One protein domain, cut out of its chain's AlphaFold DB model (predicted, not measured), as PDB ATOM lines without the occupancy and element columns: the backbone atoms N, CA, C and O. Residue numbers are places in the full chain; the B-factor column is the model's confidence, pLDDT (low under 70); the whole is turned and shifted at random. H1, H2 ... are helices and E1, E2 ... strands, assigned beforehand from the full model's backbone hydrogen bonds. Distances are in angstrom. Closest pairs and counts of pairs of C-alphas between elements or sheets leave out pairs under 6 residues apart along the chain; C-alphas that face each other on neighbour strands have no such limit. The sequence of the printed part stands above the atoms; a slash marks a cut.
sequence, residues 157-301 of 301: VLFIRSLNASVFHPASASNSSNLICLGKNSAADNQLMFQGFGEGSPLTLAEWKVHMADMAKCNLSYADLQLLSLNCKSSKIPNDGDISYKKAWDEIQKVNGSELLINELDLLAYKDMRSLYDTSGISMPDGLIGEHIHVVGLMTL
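This is residues 157 to 301 of the 301 residues of an uncharacterized protein of Pandoraea oxalativorans (UniProt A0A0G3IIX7). Two lobes stand end to end along the longest axis: in one, a strongly twisted, curled sheet of four strands, E3, E2, E1 and E6, has H2 packed on one face; in the other, three crossed helices, H3, H4 and H5, pack on E5 of the small sheet E4 E5. The short helix H1 lies between the lobes. The 145 printed residues hold five named helices and six named strands, in the order E1 H1 E2 E3 H2 E4 H3 H4 H5 E5 E6; both sheets are antiparallel, the larger in the order E3 E2 E1 E6, and the class is mixed, helices and strands. The whole is only just compact, close to loose, with a radius of gyration of the C-alphas of 17.0 A, and elongated, spanning 52 by 29 by 26 A.

E1, residues 157 to 162, is antiparallel to E6, residues 293 to 300, at 164 degrees, with N 159 and O 296 within hydrogen-bond range at 2.8 A. E1 is also antiparallel to E2, residues 176 to 185, at 131 degrees, with N 179 and O 158 at 2.7 A. E2 bends by 62 degrees at residue 182 and forms a hairpin with E3, residues 191 to 195, with N 182 and O 193 at 2.8 A. H2, residues 205 to 216, is on this sheet, making two layers, helix over sheet; the closest C-alphas of H2 and E1 are those of Met 212 and Ser 162, 7.2 A apart. H1, residues 163 to 168, only grazes the sheet with residues 163 to 166. H3, residues 222 to 231, is the hub: it only just touches H1, with 3 pairs of C-alphas within 8 A, the closest Asp 224 and Phe 168 at 6.5 A. H3 touches H4, residues 245 to 256, at a steep tilt of 52 degrees, closest at C-alphas 231 and 245, 5.8 A. H3 touches H5, residues 258 to 268, at a steep tilt of 65 degrees, closest at C-alphas 222 and 268, 6.9 A. E4, residues 219 to 221, is antiparallel to E5, residues 279 to 283, with N 220 and O 282 at 2.8 A. Each O i to N i+4 pair is within hydrogen-bond range in H2, H3, H4 and H5; in H1, 1 of 2 is.

E1 begins at C-alpha 157, (559.162, 474.789, 369.066). E2 measures 23.8 A, E6 23.5 A, E1 16.8 A, H2 and H4 16.2 A each, and H5 15.5 A. E6 ends at C-alpha 300, (553.082, 469.518, 364.959).

The C-alphas farthest apart, Glu 259 and Leu 301, are 54.0 A apart. The printed part has no cut; the link H3 to H4 is long. In this model pLDDT is under 70 at residues 170 to 174, 199, 269 to 277 and 290 to 301.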
ATOM      1  N   VAL A 157     558.636 474.533 367.727       85.62
ATOM      2  CA  VAL A 157     559.162 474.789 369.066       85.62
ATOM      3  C   VAL A 157     560.542 474.158 369.185       85.62
ATOM      4  O   VAL A 157     560.770 473.035 368.746       85.62
ATOM      5  N   LEU A 158     561.495 474.872 369.764       85.94
ATOM      6  CA  LEU A 158     562.820 474.353 370.060       85.94
ATOM      7  C   LEU A 158     563.054 474.485 371.552       85.94
ATOM      8  O   LEU A 158     562.921 475.565 372.108       85.94
ATOM      9  N   PHE A 159     563.444 473.400 372.193       84.69
ATOM     10  CA  PHE A 159     563.996 473.456 373.529       84.69
ATOM     11  C   PHE A 159     565.500 473.676 373.421       84.69
ATOM     12  O   PHE A 159     566.199 472.890 372.777       84.69
ATOM     13  N   ILE A 160     565.991 474.745 374.035       83.56
ATOM     14  CA  ILE A 160     567.411 475.061 374.129       83.56
ATOM     15  C   ILE A 160     567.824 475.006 375.601       83.56
ATOM     16  O   ILE A 160     567.120 475.526 376.462       83.56
ATOM     17  N   ARG A 161     568.942 474.350 375.923       82.50
ATOM     18  CA  ARG A 161     569.488 474.317 377.292       82.50
ATOM     19  C   ARG A 161     571.008 474.358 377.302       82.50
ATOM     20  O   ARG A 161     571.636 473.771 376.423       82.50
ATOM     21  N   SER A 162     571.587 475.002 378.310       81.69
ATOM     22  CA  SER A 162     572.994 474.803 378.654       81.69
ATOM     23  C   SER A 162     573.085 473.546 379.511       81.69
ATOM     24  O   SER A 162     572.515 473.514 380.598       81.69
ATOM     25  N   LEU A 163     573.736 472.493 379.008       76.94
ATOM     26  CA  LEU A 163     573.698 471.163 379.625       76.94
ATOM     27  C   LEU A 163     574.123 471.211 381.099       76.94
ATOM     28  O   LEU A 163     573.327 470.926 381.987       76.94
ATOM     29  N   ASN A 164     575.338 471.678 381.366       77.62
ATOM     30  CA  ASN A 164     575.880 471.723 382.719       77.62
ATOM     31  C   ASN A 164     575.325 472.880 383.551       77.62
ATOM     32  O   ASN A 164     575.026 472.674 384.725       77.62
ATOM     33  N   ALA A 165     575.111 474.067 382.976       78.12
ATOM     34  CA  ALA A 165     574.521 475.159 383.750       78.12
ATOM     35  C   ALA A 165     573.092 474.822 384.209       78.12
ATOM     36  O   ALA A 165     572.733 475.128 385.339       78.12
ATOM     37  N   SER A 166     572.304 474.096 383.406       75.69
ATOM     38  CA  SER A 166     570.961 473.652 383.820       75.69
ATOM     39  C   SER A 166     570.970 472.708 385.027       75.69
ATOM     40  O   SER A 166     570.002 472.660 385.778       75.69
ATOM     41  N   VAL A 167     572.076 471.992 385.237       77.94
ATOM     42  CA  VAL A 167     572.255 471.055 386.349       77.94
ATOM     43  C   VAL A 167     572.868 471.724 387.579       77.94
ATOM     44  O   VAL A 167     572.489 471.405 388.705       77.94
ATOM     45  N   PHE A 168     573.834 472.620 387.379       79.56
ATOM     46  CA  PHE A 168     574.645 473.205 388.455       79.56
ATOM     47  C   PHE A 168     574.229 474.624 388.845       79.56
ATOM     48  O   PHE A 168     574.710 475.142 389.846       79.56
ATOM     49  N   HIS A 169     573.328 475.229 388.076       77.88
ATOM     50  CA  HIS A 169     572.674 476.501 388.362       77.88
ATOM     51  C   HIS A 169     571.149 476.411 388.123       77.88
ATOM     52  O   HIS A 169     570.568 477.252 387.439       77.88
ATOM     53  N   PRO A 170     570.454 475.368 388.620       66.75
ATOM     54  CA  PRO A 170     569.035 475.150 388.328       66.75
ATOM     55  C   PRO A 170     568.124 476.281 388.825       66.75
ATOM     56  O   PRO A 170     567.004 476.414 388.337       66.75
ATOM     57  N   ALA A 171     568.581 477.095 389.780       58.84
ATOM     58  CA  ALA A 171     567.832 478.239 390.283       58.84
ATOM     59  C   ALA A 171     567.752 479.410 389.288       58.84
ATOM     60  O   ALA A 171     566.928 480.308 389.469       58.84
ATOM     61  N   SER A 172     568.580 479.417 388.238       65.81
ATOM     62  CA  SER A 172     568.468 480.406 387.169       65.81
ATOM     63  C   SER A 172     567.359 480.031 386.196       65.81
ATOM     64  O   SER A 172     567.387 478.986 385.541       65.81
ATOM     65  N   ALA A 173     566.406 480.955 386.055       57.41
ATOM     66  CA  ALA A 173     565.332 480.923 385.065       57.41
ATOM     67  C   ALA A 173     565.837 480.801 383.611       57.41
ATOM     68  O   ALA A 173     565.055 480.514 382.709       57.41
ATOM     69  N   SER A 174     567.138 480.998 383.389       63.56
ATOM     70  CA  SER A 174     567.731 481.275 382.085       63.56
ATOM     71  C   SER A 174     568.617 480.156 381.533       63.56
ATOM     72  O   SER A 174     569.188 480.292 380.451       63.56
ATOM     73  N   ASN A 175     568.739 479.026 382.235       71.44
ATOM     74  CA  ASN A 175     569.611 477.927 381.795       71.44
ATOM     75  C   ASN A 175     568.951 476.965 380.801       71.44
ATOM     76  O   ASN A 175     569.619 476.100 380.219       71.44
ATOM     77  N   SER A 176     567.651 477.133 380.571       78.12
ATOM     78  CA  SER A 176     566.934 476.510 379.467       78.12
ATOM     79  C   SER A 176     565.732 477.347 379.056       78.12
ATOM     80  O   SER A 176     565.187 478.089 379.867       78.12
ATOM     81  N   SER A 177     565.301 477.217 377.806       83.81
ATOM     82  CA  SER A 177     564.136 477.928 377.299       83.81
ATOM     83  C   SER A 177     563.421 477.121 376.224       83.81
ATOM     84  O   SER A 177     564.041 476.371 375.463       83.81
ATOM     85  N   ASN A 178     562.103 477.298 376.152       86.12
ATOM     86  CA  ASN A 178     561.332 476.900 374.985       86.12
ATOM     87  C   ASN A 178     561.230 478.096 374.039       86.12
ATOM     88  O   ASN A 178     560.721 479.154 374.405       86.12
ATOM     89  N   LEU A 179     561.679 477.899 372.809       87.62
ATOM     90  CA  LEU A 179     561.703 478.895 371.756       87.62
ATOM     91  C   LEU A 179     560.651 478.576 370.702       87.62
ATOM     92  O   LEU A 179     560.558 477.442 370.248       87.62
ATOM     93  N   ILE A 180     559.912 479.580 370.249       88.88
ATOM     94  CA  ILE A 180     558.960 479.452 369.144       88.88
ATOM     95  C   ILE A 180     559.574 480.080 367.895       88.88
ATOM     96  O   ILE A 180     559.927 481.260 367.888       88.88
ATOM     97  N   CYS A 181     559.680 479.302 366.820       89.06
ATOM     98  CA  CYS A 181     560.140 479.762 365.517       89.06
ATOM     99  C   CYS A 181     559.116 480.722 364.899       89.06
ATOM    100  O   CYS A 181     557.966 480.362 364.637       89.06
ATOM    101  N   LEU A 182     559.528 481.954 364.614       87.88
ATOM    102  CA  LEU A 182     558.681 482.959 363.971       87.88
ATOM    103  C   LEU A 182     558.743 482.887 362.436       87.88
ATOM    104  O   LEU A 182     557.906 483.487 361.756       87.88
ATOM    105  N   GLY A 183     559.687 482.109 361.899       87.19
ATOM    106  CA  GLY A 183     559.985 481.990 360.475       87.19
ATOM    107  C   GLY A 183     561.236 482.772 360.072       87.19
ATOM    108  O   GLY A 183     562.025 483.192 360.918       87.19
ATOM    109  N   LYS A 184     561.427 482.938 358.760       87.31
ATOM    110  CA  LYS A 184     562.569 483.668 358.196       87.31
ATOM    111  C   LYS A 184     562.331 485.175 358.242       87.31
ATOM    112  O   LYS A 184     561.235 485.627 357.912       87.31
ATOM    113  N   ASN A 185     563.357 485.941 358.601       83.62
ATOM    114  CA  ASN A 185     563.311 487.402 358.614       83.62
ATOM    115  C   ASN A 185     564.257 487.986 357.557       83.62
ATOM    116  O   ASN A 185     565.455 487.717 357.575       83.62
ATOM    117  N   SER A 186     563.728 488.808 356.648       79.06
ATOM    118  CA  SER A 186     564.513 489.450 355.587       79.06
ATOM    119  C   SER A 186     565.528 490.466 356.115       79.06
ATOM    120  O   SER A 186     566.562 490.653 355.487       79.06
ATOM    121  N   ALA A 187     565.270 491.086 357.272       78.69
ATOM    122  CA  ALA A 187     566.209 492.002 357.924       78.69
ATOM    123  C   ALA A 187     567.396 491.283 358.594       78.69
ATOM    124  O   ALA A 187     568.364 491.936 358.965       78.69
ATOM    125  N   ALA A 188     567.320 489.957 358.744       77.94
ATOM    126  CA  ALA A 188     568.365 489.108 359.311       77.94
ATOM    127  C   ALA A 188     568.856 488.094 358.263       77.94
ATOM    128  O   ALA A 188     568.914 486.898 358.531       77.94
ATOM    129  N   ASP A 189     569.105 488.542 357.029       81.06
ATOM    130  CA  ASP A 189     569.608 487.716 355.918       81.06
ATOM    131  C   ASP A 189     568.798 486.432 355.643       81.06
ATOM    132  O   ASP A 189     569.330 485.401 355.231       81.06
ATOM    133  N   ASN A 190     567.479 486.481 355.855       82.94
ATOM    134  CA  ASN A 190     566.564 485.337 355.748       82.94
ATOM    135  C   ASN A 190     566.854 484.191 356.735       82.94
ATOM    136  O   ASN A 190     566.414 483.057 356.510       82.94
ATOM    137  N   GLN A 191     567.551 484.473 357.835       87.31
ATOM    138  CA  GLN A 191     567.739 483.530 358.930       87.31
ATOM    139  C   GLN A 191     566.430 483.290 359.689       87.31
ATOM    140  O   GLN A 191     565.517 484.123 359.703       87.31
ATOM    141  N   LEU A 192     566.334 482.108 360.300       89.06
ATOM    142  CA  LEU A 192     565.223 481.750 361.173       89.06
ATOM    143  C   LEU A 192     565.330 482.516 362.490       89.06
ATOM    144  O   LEU A 192     566.378 482.496 363.137       89.06
ATOM    145  N   MET A 193     564.222 483.136 362.884       90.88
ATOM    146  CA  MET A 193     564.100 483.879 364.133       90.88
ATOM    147  C   MET A 193     563.267 483.098 365.141       90.88
ATOM    148  O   MET A 193     562.279 482.451 364.783       90.88
ATOM    149  N   PHE A 194     563.628 483.222 366.408       89.88
ATOM    150  CA  PHE A 194     563.040 482.491 367.516       89.88
ATOM    151  C   PHE A 194     562.735 483.429 368.684       89.88
ATOM    152  O   PHE A 194     563.486 484.368 368.952       89.88
ATOM    153  N   GLN A 195     561.646 483.150 369.396       88.81
ATOM    154  CA  GLN A 195     561.182 483.927 370.547       88.81
ATOM    155  C   GLN A 195     561.009 483.020 371.770       88.81
ATOM    156  O   GLN A 195     560.333 481.997 371.664       88.81
ATOM    157  N   GLY A 196     561.577 483.413 372.912       83.75
ATOM    158  CA  GLY A 196     561.394 482.756 374.213       83.75
ATOM    159  C   GLY A 196     560.286 483.391 375.068       83.75
ATOM    160  O   GLY A 196     559.726 484.433 374.712       83.75
ATOM    161  N   PHE A 197     559.968 482.752 376.197       81.12
ATOM    162  CA  PHE A 197     559.001 483.226 377.200       81.12
ATOM    163  C   PHE A 197     559.468 484.504 377.894       81.12
ATOM    164  O   PHE A 197     560.533 484.483 378.486       81.12
ATOM    165  N   GLY A 198     558.668 485.574 377.910       71.25
ATOM    166  CA  GLY A 198     559.014 486.804 378.646       71.25
ATOM    167  C   GLY A 198     560.254 487.533 378.109       71.25
ATOM    168  O   GLY A 198     560.708 488.505 378.701       71.25
ATOM    169  N   GLU A 199     560.788 487.069 376.981       66.88
ATOM    170  CA  GLU A 199     562.061 487.510 376.422       66.88
ATOM    171  C   GLU A 199     561.873 488.668 375.443       66.88
ATOM    172  O   GLU A 199     560.784 488.868 374.899       66.88
ATOM    173  N   GLY A 200     562.958 489.416 375.226       70.19
ATOM    174  CA  GLY A 200     563.007 490.634 374.414       70.19
ATOM    175  C   GLY A 200     562.727 490.436 372.916       70.19
ATOM    176  O   GLY A 200     561.791 489.756 372.501       70.19
ATOM    177  N   SER A 201     563.502 491.098 372.056       82.69
ATOM    178  CA  SER A 201     563.303 490.978 370.601       82.69
ATOM    179  C   SER A 201     563.589 489.548 370.111       82.69
ATOM    180  O   SER A 201     564.442 488.884 370.695       82.69
ATOM    181  N   PRO A 202     562.937 489.070 369.032       89.25
ATOM    182  CA  PRO A 202     563.262 487.775 368.443       89.25
ATOM    183  C   PRO A 202     564.739 487.694 368.046       89.25
ATOM    184  O   PRO A 202     565.257 488.632 367.440       89.25
ATOM    185  N   LEU A 203     565.375 486.554 368.309       90.69
ATOM    186  CA  LEU A 203     566.792 486.304 368.027       90.69
ATOM    187  C   LEU A 203     566.967 485.103 367.092       90.69
ATOM    188  O   LEU A 203     566.148 484.182 367.063       90.69
ATOM    189  N   THR A 204     568.052 485.084 366.333       89.94
ATOM    190  CA  THR A 204     568.516 483.908 365.588       89.94
ATOM    191  C   THR A 204     568.966 482.809 366.554       89.94
ATOM    192  O   THR A 204     569.248 483.059 367.726       89.94
ATOM    193  N   LEU A 205     569.082 481.561 366.084       86.75
ATOM    194  CA  LEU A 205     569.568 480.474 366.950       86.75
ATOM    195  C   LEU A 205     571.007 480.719 367.442       86.75
ATOM    196  O   LEU A 205     571.354 480.318 368.549       86.75
ATOM    197  N   ALA A 206     571.847 481.360 366.624       87.06
ATOM    198  CA  ALA A 206     573.211 481.709 367.013       87.06
ATOM    199  C   ALA A 206     573.213 482.748 368.143       87.06
ATOM    200  O   ALA A 206     573.896 482.556 369.146       87.06
ATOM    201  N   GLU A 207     572.394 483.792 368.019       89.62
ATOM    202  CA  GLU A 207     572.212 484.798 369.068       89.62
ATOM    203  C   GLU A 207     571.613 484.190 370.340       89.62
ATOM    204  O   GLU A 207     572.095 484.494 371.420       89.62
ATOM    205  N   TRP A 208     570.650 483.265 370.238       87.50
ATOM    206  CA  TRP A 208     570.123 482.532 371.396       87.50
ATOM    207  C   TRP A 208     571.194 481.729 372.130       87.50
ATOM    208  O   TRP A 208     571.211 481.712 373.358       87.50
ATOM    209  N   LYS A 209     572.105 481.073 371.400       85.69
ATOM    210  CA  LYS A 209     573.228 480.345 372.010       85.69
ATOM    211  C   LYS A 209     574.158 481.287 372.769       85.69
ATOM    212  O   LYS A 209     574.545 480.967 373.887       85.69
ATOM    213  N   VAL A 210     574.496 482.436 372.182       86.06
ATOM    214  CA  VAL A 210     575.320 483.459 372.847       86.06
ATOM    215  C   VAL A 210     574.594 484.010 374.069       86.06
ATOM    216  O   VAL A 210     575.141 483.989 375.163       86.06
ATOM    217  N   HIS A 211     573.334 484.405 373.901       84.69
ATOM    218  CA  HIS A 211     572.505 484.960 374.959       84.69
ATOM    219  C   HIS A 211     572.372 484.001 376.143       84.69
ATOM    220  O   HIS A 211     572.597 484.394 377.281       84.69
ATOM    221  N   MET A 212     572.098 482.720 375.892       82.00
ATOM    222  CA  MET A 212     572.060 481.719 376.954       82.00
ATOM    223  C   MET A 212     573.410 481.463 377.608       82.00
ATOM    224  O   MET A 212     573.454 481.250 378.816       82.00
ATOM    225  N   ALA A 213     574.498 481.450 376.836       81.00
ATOM    226  CA  ALA A 213     575.826 481.333 377.418       81.00
ATOM    227  C   ALA A 213     576.100 482.517 378.354       81.00
ATOM    228  O   ALA A 213     576.592 482.319 379.457       81.00
ATOM    229  N   ASP A 214     575.728 483.731 377.953       80.69
ATOM    230  CA  ASP A 214     575.902 484.927 378.774       80.69
ATOM    231  C   ASP A 214     575.010 484.911 380.020       80.69
ATOM    232  O   ASP A 214     575.486 485.234 381.105       80.69
ATOM    233  N   MET A 215     573.758 484.458 379.910       77.94
ATOM    234  CA  MET A 215     572.885 484.293 381.079       77.94
ATOM    235  C   MET A 215     573.392 483.219 382.048       77.94
ATOM    236  O   MET A 215     573.253 483.364 383.259       77.94
ATOM    237  N   ALA A 216     574.014 482.158 381.537       78.44
ATOM    238  CA  ALA A 216     574.599 481.107 382.362       78.44
ATOM    239  C   ALA A 216     575.901 481.538 383.065       78.44
ATOM    240  O   ALA A 216     576.311 480.865 384.009       78.44
ATOM    241  N   LYS A 217     576.543 482.640 382.635       79.19
ATOM    242  CA  LYS A 217     577.719 483.243 383.303       79.19
ATOM    243  C   LYS A 217     577.353 484.089 384.517       79.19
ATOM    244  O   LYS A 217     578.252 484.550 385.222       79.19
ATOM    245  N   CYS A 218     576.065 484.332 384.750       81.38
ATOM    246  CA  CYS A 218     575.614 485.008 385.954       81.38
ATOM    247  C   CYS A 218     576.142 484.301 387.206       81.38
ATOM    248  O   CYS A 218     576.449 483.104 387.206       81.38
ATOM    249  N   ASN A 219     576.266 485.066 388.288       87.50
ATOM    250  CA  ASN A 219     576.685 484.490 389.552       87.50
ATOM    251  C   ASN A 219     575.660 483.457 390.026       87.50
ATOM    252  O   ASN A 219     574.448 483.665 389.919       87.50
ATOM    253  N   LEU A 220     576.169 482.370 390.597       85.25
ATOM    254  CA  LEU A 220     575.369 481.322 391.208       85.25
ATOM    255  C   LEU A 220     574.477 481.925 392.282       85.25
ATOM    256  O   LEU A 220     574.924 482.773 393.064       85.25
ATOM    257  N   SER A 221     573.237 481.453 392.364       81.94
ATOM    258  CA  SER A 221     572.442 481.748 393.543       81.94
ATOM    259  C   SER A 221     573.016 481.005 394.746       81.94
ATOM    260  O   SER A 221     573.705 479.984 394.635       81.94
ATOM    261  N   TYR A 222     572.702 481.500 395.928       78.75
ATOM    262  CA  TYR A 222     573.021 480.824 397.177       78.75
ATOM    263  C   TYR A 222     572.396 479.412 397.278       78.75
ATOM    264  O   TYR A 222     572.999 478.515 397.873       78.75
ATOM    265  N   ALA A 223     571.245 479.169 396.643       74.75
ATOM    266  CA  ALA A 223     570.625 477.851 396.520       74.75
ATOM    267  C   ALA A 223     571.481 476.900 395.669       74.75
ATOM    268  O   ALA A 223     571.701 475.746 396.051       74.75
ATOM    269  N   ASP A 224     572.031 477.392 394.556       81.44
ATOM    270  CA  ASP A 224     572.932 476.604 393.708       81.44
ATOM    271  C   ASP A 224     574.228 476.263 394.450       81.44
ATOM    272  O   ASP A 224     574.673 475.114 394.435       81.44
ATOM    273  N   LEU A 225     574.804 477.236 395.170       83.81
ATOM    274  CA  LEU A 225     575.990 477.019 396.002       83.81
ATOM    275  C   LEU A 225     575.758 475.970 397.086       83.81
ATOM    276  O   LEU A 225     576.624 475.124 397.319       83.81
ATOM    277  N   GLN A 226     574.594 475.994 397.734       80.19
ATOM    278  CA  GLN A 226     574.228 474.994 398.730       80.19
ATOM    279  C   GLN A 226     574.122 473.596 398.103       80.19
ATOM    280  O   GLN A 226     574.707 472.647 398.632       80.19
ATOM    281  N   LEU A 227     573.432 473.460 396.963       80.81
ATOM    282  CA  LEU A 227     573.310 472.193 396.230       80.81
ATOM    283  C   LEU A 227     574.685 471.626 395.853       80.81
ATOM    284  O   LEU A 227     574.974 470.447 396.092       80.81
ATOM    285  N   LEU A 228     575.530 472.475 395.273       84.88
ATOM    286  CA  LEU A 228     576.881 472.143 394.845       84.88
ATOM    287  C   LEU A 228     577.769 471.747 396.029       84.88
ATOM    288  O   LEU A 228     578.456 470.729 395.957       84.88
ATOM    289  N   SER A 229     577.702 472.482 397.141       84.88
ATOM    290  CA  SER A 229     578.455 472.190 398.366       84.88
ATOM    291  C   SER A 229     578.048 470.851 398.989       84.88
ATOM    292  O   SER A 229     578.905 470.026 399.310       84.88
ATOM    293  N   LEU A 230     576.745 470.554 399.069       80.12
ATOM    294  CA  LEU A 230     576.245 469.274 399.591       80.12
ATOM    295  C   LEU A 230     576.718 468.079 398.754       80.12
ATOM    296  O   LEU A 230     576.975 466.998 399.289       80.12
ATOM    297  N   ASN A 231     576.865 468.276 397.445       82.12
ATOM    298  CA  ASN A 231     577.244 467.230 396.501       82.12
ATOM    299  C   ASN A 231     578.713 467.297 396.056       82.12
ATOM    300  O   ASN A 231     579.122 466.470 395.241       82.12
ATOM    301  N   CYS A 232     579.538 468.193 396.610       86.19
ATOM    302  CA  CYS A 232     580.903 468.469 396.130       86.19
ATOM    303  C   CYS A 232     581.842 467.250 396.143       86.19
ATOM    304  O   CYS A 232     582.837 467.204 395.431       86.19
ATOM    305  N   LYS A 233     581.540 466.220 396.942       87.62
ATOM    306  CA  LYS A 233     582.323 464.969 396.993       87.62
ATOM    307  C   LYS A 233     581.785 463.886 396.056       87.62
ATOM    308  O   LYS A 233     582.438 462.858 395.860       87.62
ATOM    309  N   SER A 234     580.603 464.090 395.480       86.81
ATOM    310  CA  SER A 234     579.937 463.119 394.623       86.81
ATOM    311  C   SER A 234     580.610 463.050 393.259       86.81
ATOM    312  O   SER A 234     580.655 464.019 392.504       86.81
ATOM    313  N   SER A 235     581.101 461.862 392.916       90.69
ATOM    314  CA  SER A 235     581.610 461.566 391.570       90.69
ATOM    315  C   SER A 235     580.503 461.093 390.619       90.69
ATOM    316  O   SER A 235     580.789 460.774 389.467       90.69
ATOM    317  N   LYS A 236     579.244 461.043 391.080       86.31
ATOM    318  CA  LYS A 236     578.096 460.696 390.239       86.31
ATOM    319  C   LYS A 236     577.812 461.847 389.276       86.31
ATOM    320  O   LYS A 236     577.713 462.997 389.702       86.31
ATOM    321  N   ILE A 237     577.655 461.510 388.000       85.62
ATOM    322  CA  ILE A 237     577.152 462.437 386.988       85.62
ATOM    323  C   ILE A 237     575.626 462.512 387.171       85.62
ATOM    324  O   ILE A 237     574.967 461.466 387.135       85.62
ATOM    325  N   PRO A 238     575.063 463.691 387.483       79.50
ATOM    326  CA  PRO A 238     573.619 463.887 387.525       79.50
ATOM    327  C   PRO A 238     572.991 463.593 386.163       79.50
ATOM    328  O   PRO A 238     573.634 463.715 385.121       79.50
ATOM    329  N   ASN A 239     571.716 463.205 386.177       74.06
ATOM    330  CA  ASN A 239     570.954 463.056 384.942       74.06
ATOM    331  C   ASN A 239     570.994 464.383 384.173       74.06
ATOM    332  O   ASN A 239     570.927 465.441 384.793       74.06
ATOM    333  N   ASP A 240     571.128 464.303 382.850       73.12
ATOM    334  CA  ASP A 240     571.228 465.461 381.955       73.12
ATOM    335  C   ASP A 240     572.496 466.326 382.081       73.12
ATOM    336  O   ASP A 240     572.604 467.300 381.347       73.12
ATOM    337  N   GLY A 241     573.468 465.968 382.926       77.06
ATOM    338  CA  GLY A 241     574.807 466.573 382.937       77.06
ATOM    339  C   GLY A 241     575.843 465.723 382.196       77.06
ATOM    340  O   GLY A 241     575.606 464.545 381.916       77.06
ATOM    341  N   ASP A 242     577.017 466.292 381.914       84.88
ATOM    342  CA  ASP A 242     578.162 465.552 381.343       84.88
ATOM    343  C   ASP A 242     579.344 465.386 382.321       84.88
ATOM    344  O   ASP A 242     580.251 464.580 382.090       84.88
ATOM    345  N   ILE A 243     579.315 466.097 383.450       88.00
ATOM    346  CA  ILE A 243     580.318 466.025 384.513       88.00
ATOM    347  C   ILE A 243     579.676 465.777 385.875       88.00
ATOM    348  O   ILE A 243     578.482 465.962 386.078       88.00
ATOM    349  N   SER A 244     580.484 465.345 386.839       89.62
ATOM    350  CA  SER A 244     580.040 465.151 388.218       89.62
ATOM    351  C   SER A 244     580.009 466.459 389.009       89.62
ATOM    352  O   SER A 244     580.736 467.404 388.700       89.62
ATOM    353  N   TYR A 245     579.244 466.464 390.103       86.44
ATOM    354  CA  TYR A 245     579.247 467.559 391.079       86.44
ATOM    355  C   TYR A 245     580.642 467.860 391.627       86.44
ATOM    356  O   TYR A 245     580.986 469.022 391.809       86.44
ATOM    357  N   LYS A 246     581.470 466.829 391.840       93.44
ATOM    358  CA  LYS A 246     582.863 467.014 392.250       93.44
ATOM    359  C   LYS A 246     583.666 467.817 391.232       93.44
ATOM    360  O   LYS A 246     584.327 468.776 391.602       93.44
ATOM    361  N   LYS A 247     583.577 467.460 389.948       92.38
ATOM    362  CA  LYS A 247     584.301 468.181 388.895       92.38
ATOM    363  C   LYS A 247     583.782 469.615 388.733       92.38
ATOM    364  O   LYS A 247     584.588 470.522 388.570       92.38
ATOM    365  N   ALA A 248     582.466 469.821 388.811       90.81
ATOM    366  CA  ALA A 248     581.877 471.159 388.781       90.81
ATOM    367  C   ALA A 248     582.378 472.019 389.955       90.81
ATOM    368  O   ALA A 248     582.818 473.147 389.750       90.81
ATOM    369  N   TRP A 249     582.382 471.458 391.169       92.44
ATOM    370  CA  TRP A 249     582.890 472.119 392.371       92.44
ATOM    371  C   TRP A 249     584.366 472.506 392.251       92.44
ATOM    372  O   TRP A 249     584.724 473.646 392.539       92.44
ATOM    373  N   ASP A 250     585.209 471.583 391.779       93.00
ATOM    374  CA  ASP A 250     586.643 471.821 391.596       93.00
ATOM    375  C   ASP A 250     586.901 472.983 390.610       93.00
ATOM    376  O   ASP A 250     587.747 473.840 390.872       93.00
ATOM    377  N   GLU A 251     586.148 473.066 389.504       92.31
ATOM    378  CA  GLU A 251     586.260 474.177 388.541       92.31
ATOM    379  C   GLU A 251     585.762 475.510 389.125       92.31
ATOM    380  O   GLU A 251     586.420 476.540 388.961       92.31
ATOM    381  N   ILE A 252     584.647 475.504 389.862       91.94
ATOM    382  CA  ILE A 252     584.131 476.703 390.543       91.94
ATOM    383  C   ILE A 252     585.154 477.219 391.559       91.94
ATOM    384  O   ILE A 252     585.447 478.417 391.589       91.94
ATOM    385  N   GLN A 253     585.743 476.325 392.356       93.62
ATOM    386  CA  GLN A 253     586.759 476.666 393.348       93.62
ATOM    387  C   GLN A 253     588.048 477.182 392.715       93.62
ATOM    388  O   GLN A 253     588.660 478.111 393.243       93.62
ATOM    389  N   LYS A 254     588.449 476.630 391.570       93.50
ATOM    390  CA  LYS A 254     589.619 477.082 390.814       93.50
ATOM    391  C   LYS A 254     589.458 478.505 390.272       93.50
ATOM    392  O   LYS A 254     590.433 479.250 390.285       93.50
ATOM    393  N   VAL A 255     588.268 478.873 389.794       92.56
ATOM    394  CA  VAL A 255     587.998 480.211 389.233       92.56
ATOM    395  C   VAL A 255     587.786 481.256 390.326       92.56
ATOM    396  O   VAL A 255     588.354 482.341 390.252       92.56
ATOM    397  N   ASN A 256     586.986 480.934 391.343       93.38
ATOM    398  CA  ASN A 256     586.549 481.912 392.343       93.38
ATOM    399  C   ASN A 256     587.460 481.965 393.582       93.38
ATOM    400  O   ASN A 256     587.470 482.959 394.303       93.38
ATOM    401  N   GLY A 257     588.239 480.910 393.830       93.38
ATOM    402  CA  GLY A 257     589.077 480.767 395.016       93.38
ATOM    403  C   GLY A 257     588.332 480.190 396.225       93.38
ATOM    404  O   GLY A 257     587.163 480.474 396.482       93.38
ATOM    405  N   SER A 258     589.044 479.375 397.007       91.00
ATOM    406  CA  SER A 258     588.498 478.678 398.182       91.00
ATOM    407  C   SER A 258     588.006 479.624 399.276       91.00
ATOM    408  O   SER A 258     587.023 479.327 399.943       91.00
ATOM    409  N   GLU A 259     588.703 480.742 399.484       90.81
ATOM    410  CA  GLU A 259     588.396 481.698 400.553       90.81
ATOM    411  C   GLU A 259     587.061 482.408 400.304       90.81
ATOM    412  O   GLU A 259     586.227 482.477 401.202       90.81
ATOM    413  N   LEU A 260     586.817 482.850 399.066       90.38
ATOM    414  CA  LEU A 260     585.544 483.461 398.689       90.38
ATOM    415  C   LEU A 260     584.390 482.460 398.814       90.38
ATOM    416  O   LEU A 260     583.353 482.803 399.369       90.38
ATOM    417  N   LEU A 261     584.584 481.215 398.370       88.12
ATOM    418  CA  LEU A 261     583.575 480.163 398.530       88.12
ATOM    419  C   LEU A 261     583.223 479.908 399.994       88.12
ATOM    420  O   LEU A 261     582.046 479.793 400.311       88.12
ATOM    421  N   ILE A 262     584.218 479.821 400.880       86.50
ATOM    422  CA  ILE A 262     583.977 479.635 402.316       86.50
ATOM    423  C   ILE A 262     583.193 480.823 402.873       86.50
ATOM    424  O   ILE A 262     582.176 480.610 403.520       86.50
ATOM    425  N   ASN A 263     583.595 482.055 402.551       86.31
ATOM    426  CA  ASN A 263     582.897 483.252 403.016       86.31
ATOM    427  C   ASN A 263     581.435 483.292 402.538       86.31
ATOM    428  O   ASN A 263     580.536 483.576 403.324       86.31
ATOM    429  N   GLU A 264     581.179 482.978 401.266       87.94
ATOM    430  CA  GLU A 264     579.824 482.943 400.699       87.94
ATOM    431  C   GLU A 264     578.978 481.805 401.296       87.94
ATOM    432  O   GLU A 264     577.792 481.991 401.571       87.94
ATOM    433  N   LEU A 265     579.583 480.642 401.565       82.44
ATOM    434  CA  LEU A 265     578.920 479.541 402.264       82.44
ATOM    435  C   LEU A 265     578.643 479.866 403.739       82.44
ATOM    436  O   LEU A 265     577.602 479.473 404.255       82.44
ATOM    437  N   ASP A 266     579.527 480.594 404.417       81.50
ATOM    438  CA  ASP A 266     579.314 481.036 405.797       81.50
ATOM    439  C   ASP A 266     578.178 482.066 405.864       81.50
ATOM    440  O   ASP A 266     577.353 482.024 406.778       81.50
ATOM    441  N   LEU A 267     578.063 482.941 404.855       76.06
ATOM    442  CA  LEU A 267     576.938 483.868 404.720       76.06
ATOM    443  C   LEU A 267     575.593 483.141 404.584       76.06
ATOM    444  O   LEU A 267     574.600 483.649 405.110       76.06
ATOM    445  N   LEU A 268     575.541 481.944 403.977       70.12
ATOM    446  CA  LEU A 268     574.310 481.136 403.910       70.12
ATOM    447  C   LEU A 268     573.704 480.878 405.290       70.12
ATOM    448  O   LEU A 268     572.484 480.840 405.419       70.12
ATOM    449  N   ALA A 269     574.532 480.718 406.329       65.94
ATOM    450  CA  ALA A 269     574.055 480.451 407.685       65.94
ATOM    451  C   ALA A 269     573.275 481.633 408.296       65.94
ATOM    452  O   ALA A 269     572.548 481.453 409.275       65.94
ATOM    453  N   TYR A 270     573.416 482.831 407.720       64.19
ATOM    454  CA  TYR A 270     572.822 484.081 408.202       64.19
ATOM    455  C   TYR A 270     571.815 484.697 407.221       64.19
ATOM    456  O   TYR A 270     571.150 485.679 407.560       64.19
ATOM    457  N   LYS A 271     571.710 484.142 406.011       61.12
ATOM    458  CA  LYS A 271     570.780 484.566 404.963       61.12
ATOM    459  C   LYS A 271     569.374 484.049 405.268       61.12
ATOM    460  O   LYS A 271     569.194 482.922 405.727       61.12
ATOM    461  N   ASP A 272     568.364 484.884 405.030       62.03
ATOM    462  CA  ASP A 272     566.981 484.408 405.047       62.03
ATOM    463  C   ASP A 272     566.700 483.576 403.786       62.03
ATOM    464  O   ASP A 272     567.423 483.650 402.791       62.03
ATOM    465  N   MET A 273     565.646 482.765 403.797       56.72
ATOM    466  CA  MET A 273     565.399 481.842 402.685       56.72
ATOM    467  C   MET A 273     564.967 482.520 401.383       56.72
ATOM    468  O   MET A 273     565.084 481.908 400.326       56.72
ATOM    469  N   ARG A 274     564.497 483.775 401.433       58.56
ATOM    470  CA  ARG A 274     564.272 484.592 400.226       58.56
ATOM    471  C   ARG A 274     565.602 484.866 399.531       58.56
ATOM    472  O   ARG A 274     565.710 484.685 398.326       58.56
ATOM    473  N   SER A 275     566.612 485.230 400.318       66.56
ATOM    474  CA  SER A 275     567.941 485.574 399.824       66.56
ATOM    475  C   SER A 275     568.778 484.381 399.349       66.56
ATOM    476  O   SER A 275     569.883 484.581 398.857       66.56
ATOM    477  N   LEU A 276     568.263 483.142 399.420       65.06
ATOM    478  CA  LEU A 276     568.914 481.991 398.781       65.06
ATOM    479  C   LEU A 276     568.880 482.053 397.246       65.06
ATOM    480  O   LEU A 276     569.743 481.474 396.598       65.06
ATOM    481  N   TYR A 277     567.909 482.748 396.657       66.00
ATOM    482  CA  TYR A 277     567.857 482.961 395.206       66.00
ATOM    483  C   TYR A 277     568.533 484.265 394.779       66.00
ATOM    484  O   TYR A 277     568.641 484.533 393.583       66.00
ATOM    485  N   ASP A 278     569.039 485.047 395.739       74.31
ATOM    486  CA  ASP A 278     569.931 486.152 395.422       74.31
ATOM    487  C   ASP A 278     571.222 485.593 394.827       74.31
ATOM    488  O   ASP A 278     571.724 484.530 395.215       74.31
ATOM    489  N   THR A 279     571.790 486.351 393.900       80.62
ATOM    490  CA  THR A 279     573.103 486.066 393.336       80.62
ATOM    491  C   THR A 279     574.177 486.213 394.411       80.62
ATOM    492  O   THR A 279     574.275 487.257 395.059       80.62
ATOM    493  N   SER A 280     575.004 485.185 394.570       84.50
ATOM    494  CA  SER A 280     576.228 485.238 395.375       84.50
ATOM    495  C   SER A 280     577.331 486.043 394.672       84.50
ATOM    496  O   SER A 280     577.148 486.535 393.556       84.50
ATOM    497  N   GLY A 281     578.510 486.153 395.287       87.00
ATOM    498  CA  GLY A 281     579.739 486.590 394.614       87.00
ATOM    499  C   GLY A 281     580.419 485.521 393.747       87.00
ATOM    500  O   GLY A 281     581.466 485.802 393.169       87.00
ATOM    501  N   ILE A 282     579.871 484.300 393.657       89.69
ATOM    502  CA  ILE A 282     580.498 483.173 392.955       89.69
ATOM    503  C   ILE A 282     580.029 483.113 391.506       89.69
ATOM    504  O   ILE A 282     578.865 482.840 391.225       89.69
ATOM    505  N   SER A 283     580.962 483.304 390.581       89.31
ATOM    506  CA  SER A 283     580.722 483.193 389.142       89.31
ATOM    507  C   SER A 283     580.684 481.737 388.672       89.31
ATOM    508  O   SER A 283     581.437 480.888 389.167       89.31
ATOM    509  N   MET A 284     579.835 481.452 387.682       87.19
ATOM    510  CA  MET A 284     579.858 480.176 386.969       87.19
ATOM    511  C   MET A 284     581.027 480.155 385.960       87.19
ATOM    512  O   MET A 284     581.100 481.035 385.102       87.19
ATOM    513  N   PRO A 285     581.936 479.162 386.006       87.31
ATOM    514  CA  PRO A 285     583.038 479.051 385.049       87.31
ATOM    515  C   PRO A 285     582.576 478.824 383.602       87.31
ATOM    516  O   PRO A 285     581.738 477.960 383.348       87.31
ATOM    517  N   ASP A 286     583.236 479.471 382.633       82.62
ATOM    518  CA  ASP A 286     582.974 479.281 381.192       82.62
ATOM    519  C   ASP A 286     583.071 477.811 380.745       82.62
ATOM    520  O   ASP A 286     582.293 477.351 379.904       82.62
ATOM    521  N   GLY A 287     583.992 477.048 381.346       78.19
ATOM    522  CA  GLY A 287     584.167 475.617 381.079       78.19
ATOM    523  C   GLY A 287     582.952 474.757 381.453       78.19
ATOM    524  O   GLY A 287     582.856 473.617 381.010       78.19
ATOM    525  N   LEU A 288     582.013 475.298 382.237       78.69
ATOM    526  CA  LEU A 288     580.743 474.660 382.588       78.69
ATOM    527  C   LEU A 288     579.569 475.156 381.727       78.69
ATOM    528  O   LEU A 288     578.449 474.688 381.900       78.69
ATOM    529  N   ILE A 289     579.796 476.090 380.800       72.69
ATOM    530  CA  ILE A 289     578.738 476.777 380.045       72.69
ATOM    531  C   ILE A 289     578.865 476.535 378.532       72.69
ATOM    532  O   ILE A 289     577.858 476.345 377.848       72.69
ATOM    533  N   GLY A 290     580.094 476.574 378.001       56.75
ATOM    534  CA  GLY A 290     580.348 476.986 376.615       56.75
ATOM    535  C   GLY A 290     580.342 475.928 375.503       56.75
ATOM    536  O   GLY A 290     580.246 476.313 374.343       56.75
ATOM    537  N   GLU A 291     580.413 474.624 375.783       55.19
ATOM    538  CA  GLU A 291     580.549 473.612 374.707       55.19
ATOM    539  C   GLU A 291     579.287 472.763 374.465       55.19
ATOM    540  O   GLU A 291     579.167 472.092 373.439       55.19
ATOM    541  N   HIS A 292     578.297 472.837 375.360       57.50
ATOM    542  CA  HIS A 292     577.179 471.889 375.408       57.50
ATOM    543  C   HIS A 292     575.816 472.594 375.448       57.50
ATOM    544  O   HIS A 292     574.980 472.313 376.305       57.50
ATOM    545  N   ILE A 293     575.559 473.527 374.522       62.72
ATOM    546  CA  ILE A 293     574.195 474.041 374.326       62.72
ATOM    547  C   ILE A 293     573.417 473.053 373.457       62.72
ATOM    548  O   ILE A 293     573.608 472.972 372.239       62.72
ATOM    549  N   HIS A 294     572.534 472.293 374.100       66.88
ATOM    550  CA  HIS A 294     571.683 471.310 373.442       66.88
ATOM    551  C   HIS A 294     570.432 471.980 372.891       66.88
ATOM    552  O   HIS A 294     569.796 472.781 373.572       66.88
ATOM    553  N   VAL A 295     570.067 471.608 371.664       63.34
ATOM    554  CA  VAL A 295     568.850 472.069 370.993       63.34
ATOM    555  C   VAL A 295     568.047 470.852 370.543       63.34
ATOM    556  O   VAL A 295     568.559 470.034 369.774       63.34
ATOM    557  N   VAL A 296     566.799 470.748 370.994       64.06
ATOM    558  CA  VAL A 296     565.849 469.685 370.631       64.06
ATOM    559  C   VAL A 296     564.611 470.313 369.991       64.06
ATOM    560  O   VAL A 296     564.039 471.238 370.553       64.06
ATOM    561  N   GLY A 297     564.191 469.833 368.817       59.06
ATOM    562  CA  GLY A 297     563.001 470.331 368.120       59.06
ATOM    563  C   GLY A 297     561.725 469.556 368.469       59.06
ATOM    564  O   GLY A 297     561.723 468.325 368.471       59.06
ATOM    565  N   LEU A 298     560.630 470.280 368.696       58.28
ATOM    566  CA  LEU A 298     559.255 469.801 368.849       58.28
ATOM    567  C   LEU A 298     558.370 470.478 367.789       58.28
ATOM    568  O   LEU A 298     558.427 471.693 367.612       58.28
ATOM    569  N   MET A 299     557.532 469.720 367.088       59.62
ATOM    570  CA  MET A 299     556.636 470.272 366.065       59.62
ATOM    571  C   MET A 299     555.287 469.569 366.034       59.62
ATOM    572  O   MET A 299     555.166 468.444 366.505       59.62
ATOM    573  N   THR A 300     554.295 470.205 365.413       49.59
ATOM    574  CA  THR A 300     553.082 469.518 364.959       49.59
ATOM    575  C   THR A 300     553.366 468.831 363.621       49.59
ATOM    576  O   THR A 300     553.752 469.500 362.666       49.59
ATOM    577  N   LEU A 301     553.234 467.507 363.578       48.28
ATOM    578  CA  LEU A 301     553.280 466.636 362.401       48.28
ATOM    579  C   LEU A 301     551.880 466.433 361.844       48.28
ATOM    580  O   LEU A 301     550.970 466.295 362.691       48.28
TER     581      LEU A 301